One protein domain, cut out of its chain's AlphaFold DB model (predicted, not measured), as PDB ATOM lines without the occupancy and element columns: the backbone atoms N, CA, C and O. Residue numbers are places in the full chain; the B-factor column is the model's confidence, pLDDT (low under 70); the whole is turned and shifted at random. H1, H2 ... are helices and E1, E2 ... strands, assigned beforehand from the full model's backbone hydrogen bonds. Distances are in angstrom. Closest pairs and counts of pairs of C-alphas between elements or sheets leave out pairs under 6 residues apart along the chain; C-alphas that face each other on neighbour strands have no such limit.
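This is residues 2 to 71 of the 303 residues of the protein "DAO domain-containing protein" of Ophiocordyceps australis (UniProt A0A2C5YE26). A small wall of three short antiparallel strands, in the order E1, E3, E2, has H1 over one face and H2 at its E2 edge. The 70 printed residues, under half in named elements, run E1, H1, E2, H2, E3: mixed, compact, radius of gyration of the C-alphas 11.8 A, spans 37 by 27 by 23 A.

E1, residues 2 to 4, begins at C-alpha 2 (-31.305, -16.163, -39.995) and measures 6.1 A. H1, residues 12 to 23, measures 16.4 A; E2, 30 to 32, 6.7 A; H2, 36 to 44, 12.4 A. E3, 64 to 67, measures 9.8 A and ends at C-alpha 67 (-34.224, -18.709, -35.057).

N 3 and O 65 join E1 and E3 within hydrogen-bond range, 2.8 A; N 31 and O 66 do for E2 and E3, 2.8 A. E1, H1, E2 form a split strand-helix-strand unit, E3 between its strands, with a right-handed crossover. H1's height over the sheet is 10.5 A. H2 only grazes the sheet; the closest C-alphas of E2 and H2, Phe 31 and Asp 38, are 5.0 A apart. Every O i to N i+4 pair in H1 and H2 is within range.

The printed part has no cut. H2 to E3 is a long link, 19 residues. No printed residue is under 70.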
ATOM      1  N   LEU A   2     -32.637 -16.641 -40.334       97.94
ATOM      2  CA  LEU A   2     -31.305 -16.163 -39.995       97.94
ATOM      3  C   LEU A   2     -31.312 -14.629 -39.960       97.94
ATOM      4  O   LEU A   2     -31.464 -13.975 -40.997       97.94
ATOM      5  N   ARG A   3     -31.192 -14.067 -38.757       96.31
ATOM      6  CA  ARG A   3     -31.117 -12.627 -38.501       96.31
ATOM      7  C   ARG A   3     -29.664 -12.183 -38.531       96.31
ATOM      8  O   ARG A   3     -28.942 -12.362 -37.554       96.31
ATOM      9  N   VAL A   4     -29.240 -11.622 -39.656       96.00
ATOM     10  CA  VAL A   4     -27.864 -11.164 -39.851       96.00
ATOM     11  C   VAL A   4     -27.729  -9.719 -39.377       96.00
ATOM     12  O   VAL A   4     -28.541  -8.859 -39.735       96.00
ATOM     13  N   GLN A   5     -26.703  -9.450 -38.575       93.81
ATOM     14  CA  GLN A   5     -26.395  -8.130 -38.037       93.81
ATOM     15  C   GLN A   5     -25.633  -7.273 -39.074       93.81
ATOM     16  O   GLN A   5     -25.003  -7.805 -39.991       93.81
ATOM     17  N   PRO A   6     -25.656  -5.932 -38.963       90.56
ATOM     18  CA  PRO A   6     -24.823  -5.049 -39.790       90.56
ATOM     19  C   PRO A   6     -23.325  -5.090 -39.426       90.56
ATOM     20  O   PRO A   6     -22.519  -4.473 -40.121       90.56
ATOM     21  N   SER A   7     -22.954  -5.772 -38.340       91.31
ATOM     22  CA  SER A   7     -21.598  -5.872 -37.788       91.31
ATOM     23  C   SER A   7     -21.239  -7.321 -37.446       91.31
ATOM     24  O   SER A   7     -22.057  -8.228 -37.571       91.31
ATOM     25  N   ASP A   8     -20.010  -7.534 -36.982       93.56
ATOM     26  CA  ASP A   8     -19.486  -8.794 -36.433       93.56
ATOM     27  C   ASP A   8     -19.861  -9.020 -34.958       93.56
ATOM     28  O   ASP A   8     -19.246  -9.822 -34.267       93.56
ATOM     29  N   THR A   9     -20.841  -8.275 -34.448       94.25
ATOM     30  CA  THR A   9     -21.271  -8.319 -33.047       94.25
ATOM     31  C   THR A   9     -22.788  -8.229 -32.954       94.25
ATOM     32  O   THR A   9     -23.439  -7.603 -33.795       94.25
ATOM     33  N   LEU A  10     -23.360  -8.837 -31.914       94.44
ATOM     34  CA  LEU A  10     -24.787  -8.724 -31.629       94.44
ATOM     35  C   LEU A  10     -25.126  -7.299 -31.184       94.44
ATOM     36  O   LEU A  10     -24.492  -6.740 -30.287       94.44
ATOM     37  N   SER A  11     -26.162  -6.722 -31.791       91.75
ATOM     38  CA  SER A  11     -26.722  -5.456 -31.319       91.75
ATOM     39  C   SER A  11     -27.380  -5.617 -29.944       91.75
ATOM     40  O   SER A  11     -27.807  -6.710 -29.567       91.75
ATOM     41  N   SER A  12     -27.533  -4.514 -29.204       92.19
ATOM     42  CA  SER A  12     -28.248  -4.506 -27.918       92.19
ATOM     43  C   SER A  12     -29.667  -5.072 -28.028       92.19
ATOM     44  O   SER A  12     -30.090  -5.835 -27.166       92.19
ATOM     45  N   LEU A  13     -30.371  -4.761 -29.122       90.50
ATOM     46  CA  LEU A  13     -31.705  -5.288 -29.409       90.50
ATOM     47  C   LEU A  13     -31.700  -6.807 -29.636       90.50
ATOM     48  O   LEU A  13     -32.618  -7.496 -29.195       90.50
ATOM     49  N   GLU A  14     -30.697  -7.344 -30.334       94.38
ATOM     50  CA  GLU A  14     -30.597  -8.792 -30.555       94.38
ATOM     51  C   GLU A  14     -30.267  -9.520 -29.244       94.38
ATOM     52  O   GLU A  14     -30.874 -10.546 -28.949       94.38
ATOM     53  N   LEU A  15     -29.392  -8.952 -28.405       96.50
ATOM     54  CA  LEU A  15     -29.115  -9.472 -27.058       96.50
ATOM     55  C   LEU A  15     -30.370  -9.469 -26.176       96.50
ATOM     56  O   LEU A  15     -30.652 -10.457 -25.500       96.50
ATOM     57  N   GLU A  16     -31.156  -8.391 -26.212       96.19
ATOM     58  CA  GLU A  16     -32.442  -8.316 -25.514       96.19
ATOM     59  C   GLU A  16     -33.443  -9.348 -26.057       96.19
ATOM     60  O   GLU A  16     -34.134 -10.012 -25.284       96.19
ATOM     61  N   THR A  17     -33.483  -9.541 -27.377       95.50
ATOM     62  CA  THR A  17     -34.325 -10.558 -28.024       95.50
ATOM     63  C   THR A  17     -33.953 -11.960 -27.545       95.50
ATOM     64  O   THR A  17     -34.834 -12.715 -27.141       95.50
ATOM     65  N   LEU A  18     -32.660 -12.299 -27.515       97.75
ATOM     66  CA  LEU A  18     -32.166 -13.575 -26.991       97.75
ATOM     67  C   LEU A  18     -32.511 -13.758 -25.507       97.75
ATOM     68  O   LEU A  18     -32.961 -14.831 -25.111       97.75
ATOM     69  N   ALA A  19     -32.358 -12.710 -24.693       97.81
ATOM     70  CA  ALA A  19     -32.708 -12.748 -23.275       97.81
ATOM     71  C   ALA A  19     -34.215 -12.968 -23.051       97.81
ATOM     72  O   ALA A  19     -34.597 -13.717 -22.152       97.81
ATOM     73  N   ASN A  20     -35.069 -12.350 -23.870       97.56
ATOM     74  CA  ASN A  20     -36.516 -12.564 -23.827       97.56
ATOM     75  C   ASN A  20     -36.880 -13.991 -24.262       97.56
ATOM     76  O   ASN A  20     -37.591 -14.675 -23.533       97.56
ATOM     77  N   MET A  21     -36.310 -14.487 -25.367       97.25
ATOM     78  CA  MET A  21     -36.498 -15.878 -25.803       97.25
ATOM     79  C   MET A  21     -36.078 -16.872 -24.715       97.25
ATOM     80  O   MET A  21     -36.789 -17.837 -24.454       97.25
ATOM     81  N   ALA A  22     -34.953 -16.634 -24.038       97.00
ATOM     82  CA  ALA A  22     -34.507 -17.469 -22.925       97.00
ATOM     83  C   ALA A  22     -35.477 -17.420 -21.732       97.00
ATOM     84  O   ALA A  22     -35.798 -18.467 -21.171       97.00
ATOM     85  N   ARG A  23     -35.982 -16.230 -21.372       97.81
ATOM     86  CA  ARG A  23     -36.973 -16.054 -20.294       97.81
ATOM     87  C   ARG A  23     -38.270 -16.820 -20.571       97.81
ATOM     88  O   ARG A  23     -38.859 -17.355 -19.637       97.81
ATOM     89  N   ASP A  24     -38.651 -16.917 -21.840       97.06
ATOM     90  CA  ASP A  24     -39.845 -17.634 -22.294       97.06
ATOM     91  C   ASP A  24     -39.595 -19.140 -22.530       97.06
ATOM     92  O   ASP A  24     -40.481 -19.853 -22.999       97.06
ATOM     93  N   GLY A  25     -38.398 -19.653 -22.210       97.31
ATOM     94  CA  GLY A  25     -38.042 -21.067 -22.389       97.31
ATOM     95  C   GLY A  25     -37.755 -21.469 -23.842       97.31
ATOM     96  O   GLY A  25     -37.714 -22.652 -24.162       97.31
ATOM     97  N   LEU A  26     -37.542 -20.494 -24.728       97.00
ATOM     98  CA  LEU A  26     -37.279 -20.666 -26.162       97.00
ATOM     99  C   LEU A  26     -35.805 -20.425 -26.526       97.00
ATOM    100  O   LEU A  26     -35.453 -20.398 -27.706       97.00
ATOM    101  N   GLY A  27     -34.930 -20.252 -25.527       96.06
ATOM    102  CA  GLY A  27     -33.489 -20.062 -25.731       96.06
ATOM    103  C   GLY A  27     -32.862 -21.208 -26.528       96.06
ATOM    104  O   GLY A  27     -32.068 -20.971 -27.435       96.06
ATOM    105  N   ASP A  28     -33.338 -22.436 -26.298       96.19
ATOM    106  CA  ASP A  28     -32.880 -23.617 -27.025       96.19
ATOM    107  C   ASP A  28     -33.297 -23.651 -28.511       96.19
ATOM    108  O   ASP A  28     -32.920 -24.557 -29.253       96.19
ATOM    109  N   LEU A  29     -34.039 -22.658 -28.990       96.88
ATOM    110  CA  LEU A  29     -34.470 -22.554 -30.384       96.88
ATOM    111  C   LEU A  29     -33.747 -21.431 -31.143       96.88
ATOM    112  O   LEU A  29     -33.997 -21.251 -32.341       96.88
ATOM    113  N   GLN A  30     -32.852 -20.706 -30.460       98.19
ATOM    114  CA  GLN A  30     -32.001 -19.647 -31.002       98.19
ATOM    115  C   GLN A  30     -30.550 -20.136 -31.079       98.19
ATOM    116  O   GLN A  30     -30.065 -20.738 -30.126       98.19
ATOM    117  N   PHE A  31     -29.852 -19.873 -32.184       98.50
ATOM    118  CA  PHE A  31     -28.466 -20.304 -32.393       98.50
ATOM    119  C   PHE A  31     -27.610 -19.119 -32.834       98.50
ATOM    120  O   PHE A  31     -27.816 -18.590 -33.929       98.50
ATOM    121  N   VAL A  32     -26.667 -18.690 -31.996       98.31
ATOM    122  CA  VAL A  32     -25.729 -17.609 -32.319       98.31
ATOM    123  C   VAL A  32     -24.568 -18.171 -33.140       98.31
ATOM    124  O   VAL A  32     -23.909 -19.117 -32.718       98.31
ATOM    125  N   ALA A  33     -24.301 -17.589 -34.311       97.44
ATOM    126  CA  ALA A  33     -23.327 -18.111 -35.269       97.44
ATOM    127  C   ALA A  33     -21.891 -18.144 -34.719       97.44
ATOM    128  O   ALA A  33     -21.133 -19.058 -35.039       97.44
ATOM    129  N   SER A  34     -21.524 -17.183 -33.867       96.25
ATOM    130  CA  SER A  34     -20.212 -17.138 -33.209       96.25
ATOM    131  C   SER A  34     -20.083 -18.023 -31.961       96.25
ATOM    132  O   SER A  34     -18.970 -18.213 -31.462       96.25
ATOM    133  N   ASN A  35     -21.179 -18.587 -31.437       97.56
ATOM    134  CA  ASN A  35     -21.155 -19.409 -30.229       97.56
ATOM    135  C   ASN A  35     -20.934 -20.891 -30.573       97.56
ATOM    136  O   ASN A  35     -21.794 -21.544 -31.158       97.56
ATOM    137  N   ALA A  36     -19.799 -21.452 -30.147       97.62
ATOM    138  CA  ALA A  36     -19.432 -22.840 -30.433       97.62
ATOM    139  C   ALA A  36     -20.456 -23.877 -29.927       97.62
ATOM    140  O   ALA A  36     -20.713 -24.861 -30.618       97.62
ATOM    141  N   GLN A  37     -21.070 -23.647 -28.760       97.81
ATOM    142  CA  GLN A  37     -22.096 -24.544 -28.217       97.81
ATOM    143  C   GLN A  37     -23.366 -24.500 -29.070       97.81
ATOM    144  O   GLN A  37     -23.974 -25.537 -29.327       97.81
ATOM    145  N   ASP A  38     -23.747 -23.319 -29.558       98.12
ATOM    146  CA  ASP A  38     -24.896 -23.176 -30.452       98.12
ATOM    147  C   ASP A  38     -24.635 -23.800 -31.821       98.12
ATOM    148  O   ASP A  38     -25.533 -24.426 -32.378       98.12
ATOM    149  N   VAL A  39     -23.416 -23.692 -32.352       98.00
ATOM    150  CA  VAL A  39     -23.026 -24.349 -33.608       98.00
ATOM    151  C   VAL A  39     -23.104 -25.874 -33.474       98.00
ATOM    152  O   VAL A  39     -23.689 -26.539 -34.332       98.00
ATOM    153  N   GLU A  40     -22.577 -26.439 -32.385       98.19
ATOM    154  CA  GLU A  40     -22.667 -27.878 -32.101       98.19
ATOM    155  C   GLU A  40     -24.125 -28.327 -31.928       98.19
ATOM    156  O   GLU A  40     -24.558 -29.334 -32.497       98.19
ATOM    157  N   ARG A  41     -24.928 -27.537 -31.213       97.81
ATOM    158  CA  ARG A  41     -26.352 -27.802 -30.994       97.81
ATOM    159  C   ARG A  41     -27.157 -27.711 -32.289       97.81
ATOM    160  O   ARG A  41     -28.001 -28.570 -32.543       97.81
ATOM    161  N   ALA A  42     -26.862 -26.736 -33.147       97.69
ATOM    162  CA  ALA A  42     -27.453 -26.618 -34.476       97.69
ATOM    163  C   ALA A  42     -27.104 -27.829 -35.351       97.69
ATOM    164  O   ALA A  42     -27.966 -28.316 -36.082       97.69
ATOM    165  N   LEU A  43     -25.878 -28.353 -35.266       97.50
ATOM    166  CA  LEU A  43     -25.492 -29.590 -35.948       97.50
ATOM    167  C   LEU A  43     -26.298 -30.788 -35.435       97.50
ATOM    168  O   LEU A  43     -26.919 -31.484 -36.237       97.50
ATOM    169  N   GLY A  44     -26.351 -30.984 -34.114       97.38
ATOM    170  CA  GLY A  44     -27.093 -32.085 -33.490       97.38
ATOM    171  C   GLY A  44     -28.601 -32.059 -33.770       97.38
ATOM    172  O   GLY A  44     -29.236 -33.110 -33.808       97.38
ATOM    173  N   GLN A  45     -29.172 -30.876 -34.016       96.62
ATOM    174  CA  GLN A  45     -30.598 -30.687 -34.302       96.62
ATOM    175  C   GLN A  45     -30.935 -30.548 -35.801       96.62
ATOM    176  O   GLN A  45     -32.092 -30.320 -36.150       96.62
ATOM    177  N   GLY A  46     -29.958 -30.677 -36.706       96.19
ATOM    178  CA  GLY A  46     -30.193 -30.596 -38.156       96.19
ATOM    179  C   GLY A  46     -30.386 -29.174 -38.708       96.19
ATOM    180  O   GLY A  46     -30.891 -29.000 -39.817       96.19
ATOM    181  N   TRP A  47     -29.964 -28.151 -37.966       97.06
ATOM    182  CA  TRP A  47     -30.030 -26.739 -38.353       97.06
ATOM    183  C   TRP A  47     -28.740 -26.194 -38.970       97.06
ATOM    184  O   TRP A  47     -28.774 -25.111 -39.554       97.06
ATOM    185  N   ALA A  48     -27.627 -26.932 -38.899       96.38
ATOM    186  CA  ALA A  48     -26.314 -26.469 -39.362       96.38
ATOM    187  C   ALA A  48     -26.316 -25.935 -40.805       96.38
ATOM    188  O   ALA A  48     -25.714 -24.899 -41.069       96.38
ATOM    189  N   ALA A  49     -27.058 -26.569 -41.723       96.38
ATOM    190  CA  ALA A  49     -27.143 -26.118 -43.117       96.38
ATOM    191  C   ALA A  49     -27.706 -24.690 -43.264       96.38
ATOM    192  O   ALA A  49     -27.421 -24.020 -44.248       96.38
ATOM    193  N   LYS A  50     -28.489 -24.221 -42.285       97.38
ATOM    194  CA  LYS A  50     -29.155 -22.912 -42.286       97.38
ATOM    195  C   LYS A  50     -28.438 -21.851 -41.452       97.38
ATOM    196  O   LYS A  50     -28.844 -20.691 -41.498       97.38
ATOM    197  N   LEU A  51     -27.398 -22.214 -40.706       96.88
ATOM    198  CA  LEU A  51     -26.568 -21.271 -39.957       96.88
ATOM    199  C   LEU A  51     -25.460 -20.741 -40.882       96.88
ATOM    200  O   LEU A  51     -24.288 -21.074 -40.742       96.88
ATOM    201  N   LEU A  52     -25.874 -19.991 -41.906       95.88
ATOM    202  CA  LEU A  52     -24.989 -19.514 -42.968       95.88
ATOM    203  C   LEU A  52     -24.095 -18.367 -42.490       95.88
ATOM    204  O   LEU A  52     -24.554 -17.448 -41.814       95.88
ATOM    205  N   GLU A  53     -22.840 -18.388 -42.932       95.00
ATOM    206  CA  GLU A  53     -21.886 -17.302 -42.731       95.00
ATOM    207  C   GLU A  53     -21.929 -16.327 -43.918       95.00
ATOM    208  O   GLU A  53     -21.846 -16.739 -45.078       95.00
ATOM    209  N   PHE A  54     -22.019 -15.028 -43.631       95.00
ATOM    210  CA  PHE A  54     -21.915 -13.966 -44.633       95.00
ATOM    211  C   PHE A  54     -20.794 -13.004 -44.266       95.00
ATOM    212  O   PHE A  54     -20.530 -12.766 -43.089       95.00
ATOM    213  N   ARG A  55     -20.145 -12.426 -45.278       93.25
ATOM    214  CA  ARG A  55     -19.007 -11.520 -45.100       93.25
ATOM    215  C   ARG A  55     -19.280 -10.166 -45.732       93.25
ATOM    216  O   ARG A  55     -19.949 -10.071 -46.761       93.25
ATOM    217  N   ASN A  56     -18.754  -9.120 -45.108       86.56
ATOM    218  CA  ASN A  56     -18.752  -7.783 -45.679       86.56
ATOM    219  C   ASN A  56     -17.658  -7.650 -46.763       86.56
ATOM    220  O   ASN A  56     -16.901  -8.584 -47.032       86.56
ATOM    221  N   GLN A  57     -17.560  -6.468 -47.375       82.69
ATOM    222  CA  GLN A  57     -16.572  -6.183 -48.428       82.69
ATOM    223  C   GLN A  57     -15.113  -6.267 -47.944       82.69
ATOM    224  O   GLN A  57     -14.230  -6.544 -48.749       82.69
ATOM    225  N   ASP A  58     -14.873  -6.099 -46.642       87.62
ATOM    226  CA  ASP A  58     -13.552  -6.213 -46.008       87.62
ATOM    227  C   ASP A  58     -13.225  -7.660 -45.578       87.62
ATOM    228  O   ASP A  58     -12.209  -7.913 -44.933       87.62
ATOM    229  N   GLY A  59     -14.101  -8.625 -45.887       88.38
ATOM    230  CA  GLY A  59     -13.951 -10.035 -45.515       88.38
ATOM    231  C   GLY A  59     -14.333 -10.362 -44.067       88.38
ATOM    232  O   GLY A  59     -14.213 -11.521 -43.654       88.38
ATOM    233  N   LYS A  60     -14.819  -9.377 -43.302       92.38
ATOM    234  CA  LYS A  60     -15.274  -9.547 -41.920       92.38
ATOM    235  C   LYS A  60     -16.613 -10.278 -41.895       92.38
ATOM    236  O   LYS A  60     -17.523  -9.936 -42.649       92.38
ATOM    237  N   VAL A  61     -16.724 -11.288 -41.038       95.00
ATOM    238  CA  VAL A  61     -17.947 -12.082 -40.873       95.00
ATOM    239  C   VAL A  61     -19.008 -11.244 -40.164       95.00
ATOM    240  O   VAL A  61     -18.718 -10.619 -39.146       95.00
ATOM    241  N   PHE A  62     -20.224 -11.220 -40.705       95.56
ATOM    242  CA  PHE A  62     -21.372 -10.672 -39.995       95.56
ATOM    243  C   PHE A  62     -21.805 -11.633 -38.897       95.56
ATOM    244  O   PHE A  62     -21.918 -12.837 -39.127       95.56
ATOM    245  N   GLU A  63     -22.116 -11.092 -37.727       96.50
ATOM    246  CA  GLU A  63     -22.768 -11.871 -36.688       96.50
ATOM    247  C   GLU A  63     -24.197 -12.216 -37.116       96.50
ATOM    248  O   GLU A  63     -24.867 -11.436 -37.805       96.50
ATOM    249  N   ALA A  64     -24.683 -13.384 -36.707       97.50
ATOM    250  CA  ALA A  64     -26.028 -13.814 -37.039       97.50
ATOM    251  C   ALA A  64     -26.640 -14.707 -35.962       97.50
ATOM    252  O   ALA A  64     -25.953 -15.454 -35.272       97.50
ATOM    253  N   VAL A  65     -27.968 -14.662 -35.869       98.19
ATOM    254  CA  VAL A  65     -28.744 -15.575 -35.025       98.19
ATOM    255  C   VAL A  65     -29.732 -16.336 -35.894       98.19
ATOM    256  O   VAL A  65     -30.558 -15.733 -36.586       98.19
ATOM    257  N   LEU A  66     -29.665 -17.664 -35.872       98.44
ATOM    258  CA  LEU A  66     -30.690 -18.511 -36.468       98.44
ATOM    259  C   LEU A  66     -31.793 -18.769 -35.444       98.44
ATOM    260  O   LEU A  66     -31.562 -19.342 -34.389       98.44
ATOM    261  N   ASP A  67     -33.010 -18.394 -35.800       97.88
ATOM    262  CA  ASP A  67     -34.224 -18.709 -35.057       97.88
ATOM    263  C   ASP A  67     -34.975 -19.836 -35.755       97.88
ATOM    264  O   ASP A  67     -35.478 -19.661 -36.870       97.88
ATOM    265  N   SER A  68     -35.018 -21.004 -35.124       96.69
ATOM    266  CA  SER A  68     -35.647 -22.199 -35.695       96.69
ATOM    267  C   SER A  68     -37.178 -22.160 -35.695       96.69
ATOM    268  O   SER A  68     -37.796 -22.900 -36.462       96.69
ATOM    269  N   MET A  69     -37.802 -21.272 -34.915       95.38
ATOM    270  CA  MET A  69     -39.259 -21.098 -34.903       95.38
ATOM    271  C   MET A  69     -39.750 -20.192 -36.030       95.38
ATOM    272  O   MET A  69     -40.898 -20.284 -36.465       95.38
ATOM    273  N   ALA A  70     -38.885 -19.303 -36.513       95.06
ATOM    274  CA  ALA A  70     -39.233 -18.341 -37.543       95.06
ATOM    275  C   ALA A  70     -38.985 -18.889 -38.959       95.06
ATOM    276  O   ALA A  70     -37.925 -19.438 -39.285       95.06
ATOM    277  N   GLY A  71     -39.940 -18.651 -39.856       94.06
ATOM    278  CA  GLY A  71     -39.895 -19.126 -41.236       94.06
ATOM    279  C   GLY A  71     -40.701 -18.251 -42.187       94.06
ATOM    280  O   GLY A  71     -40.763 -17.034 -42.044       94.06
TER     281      GLY A  71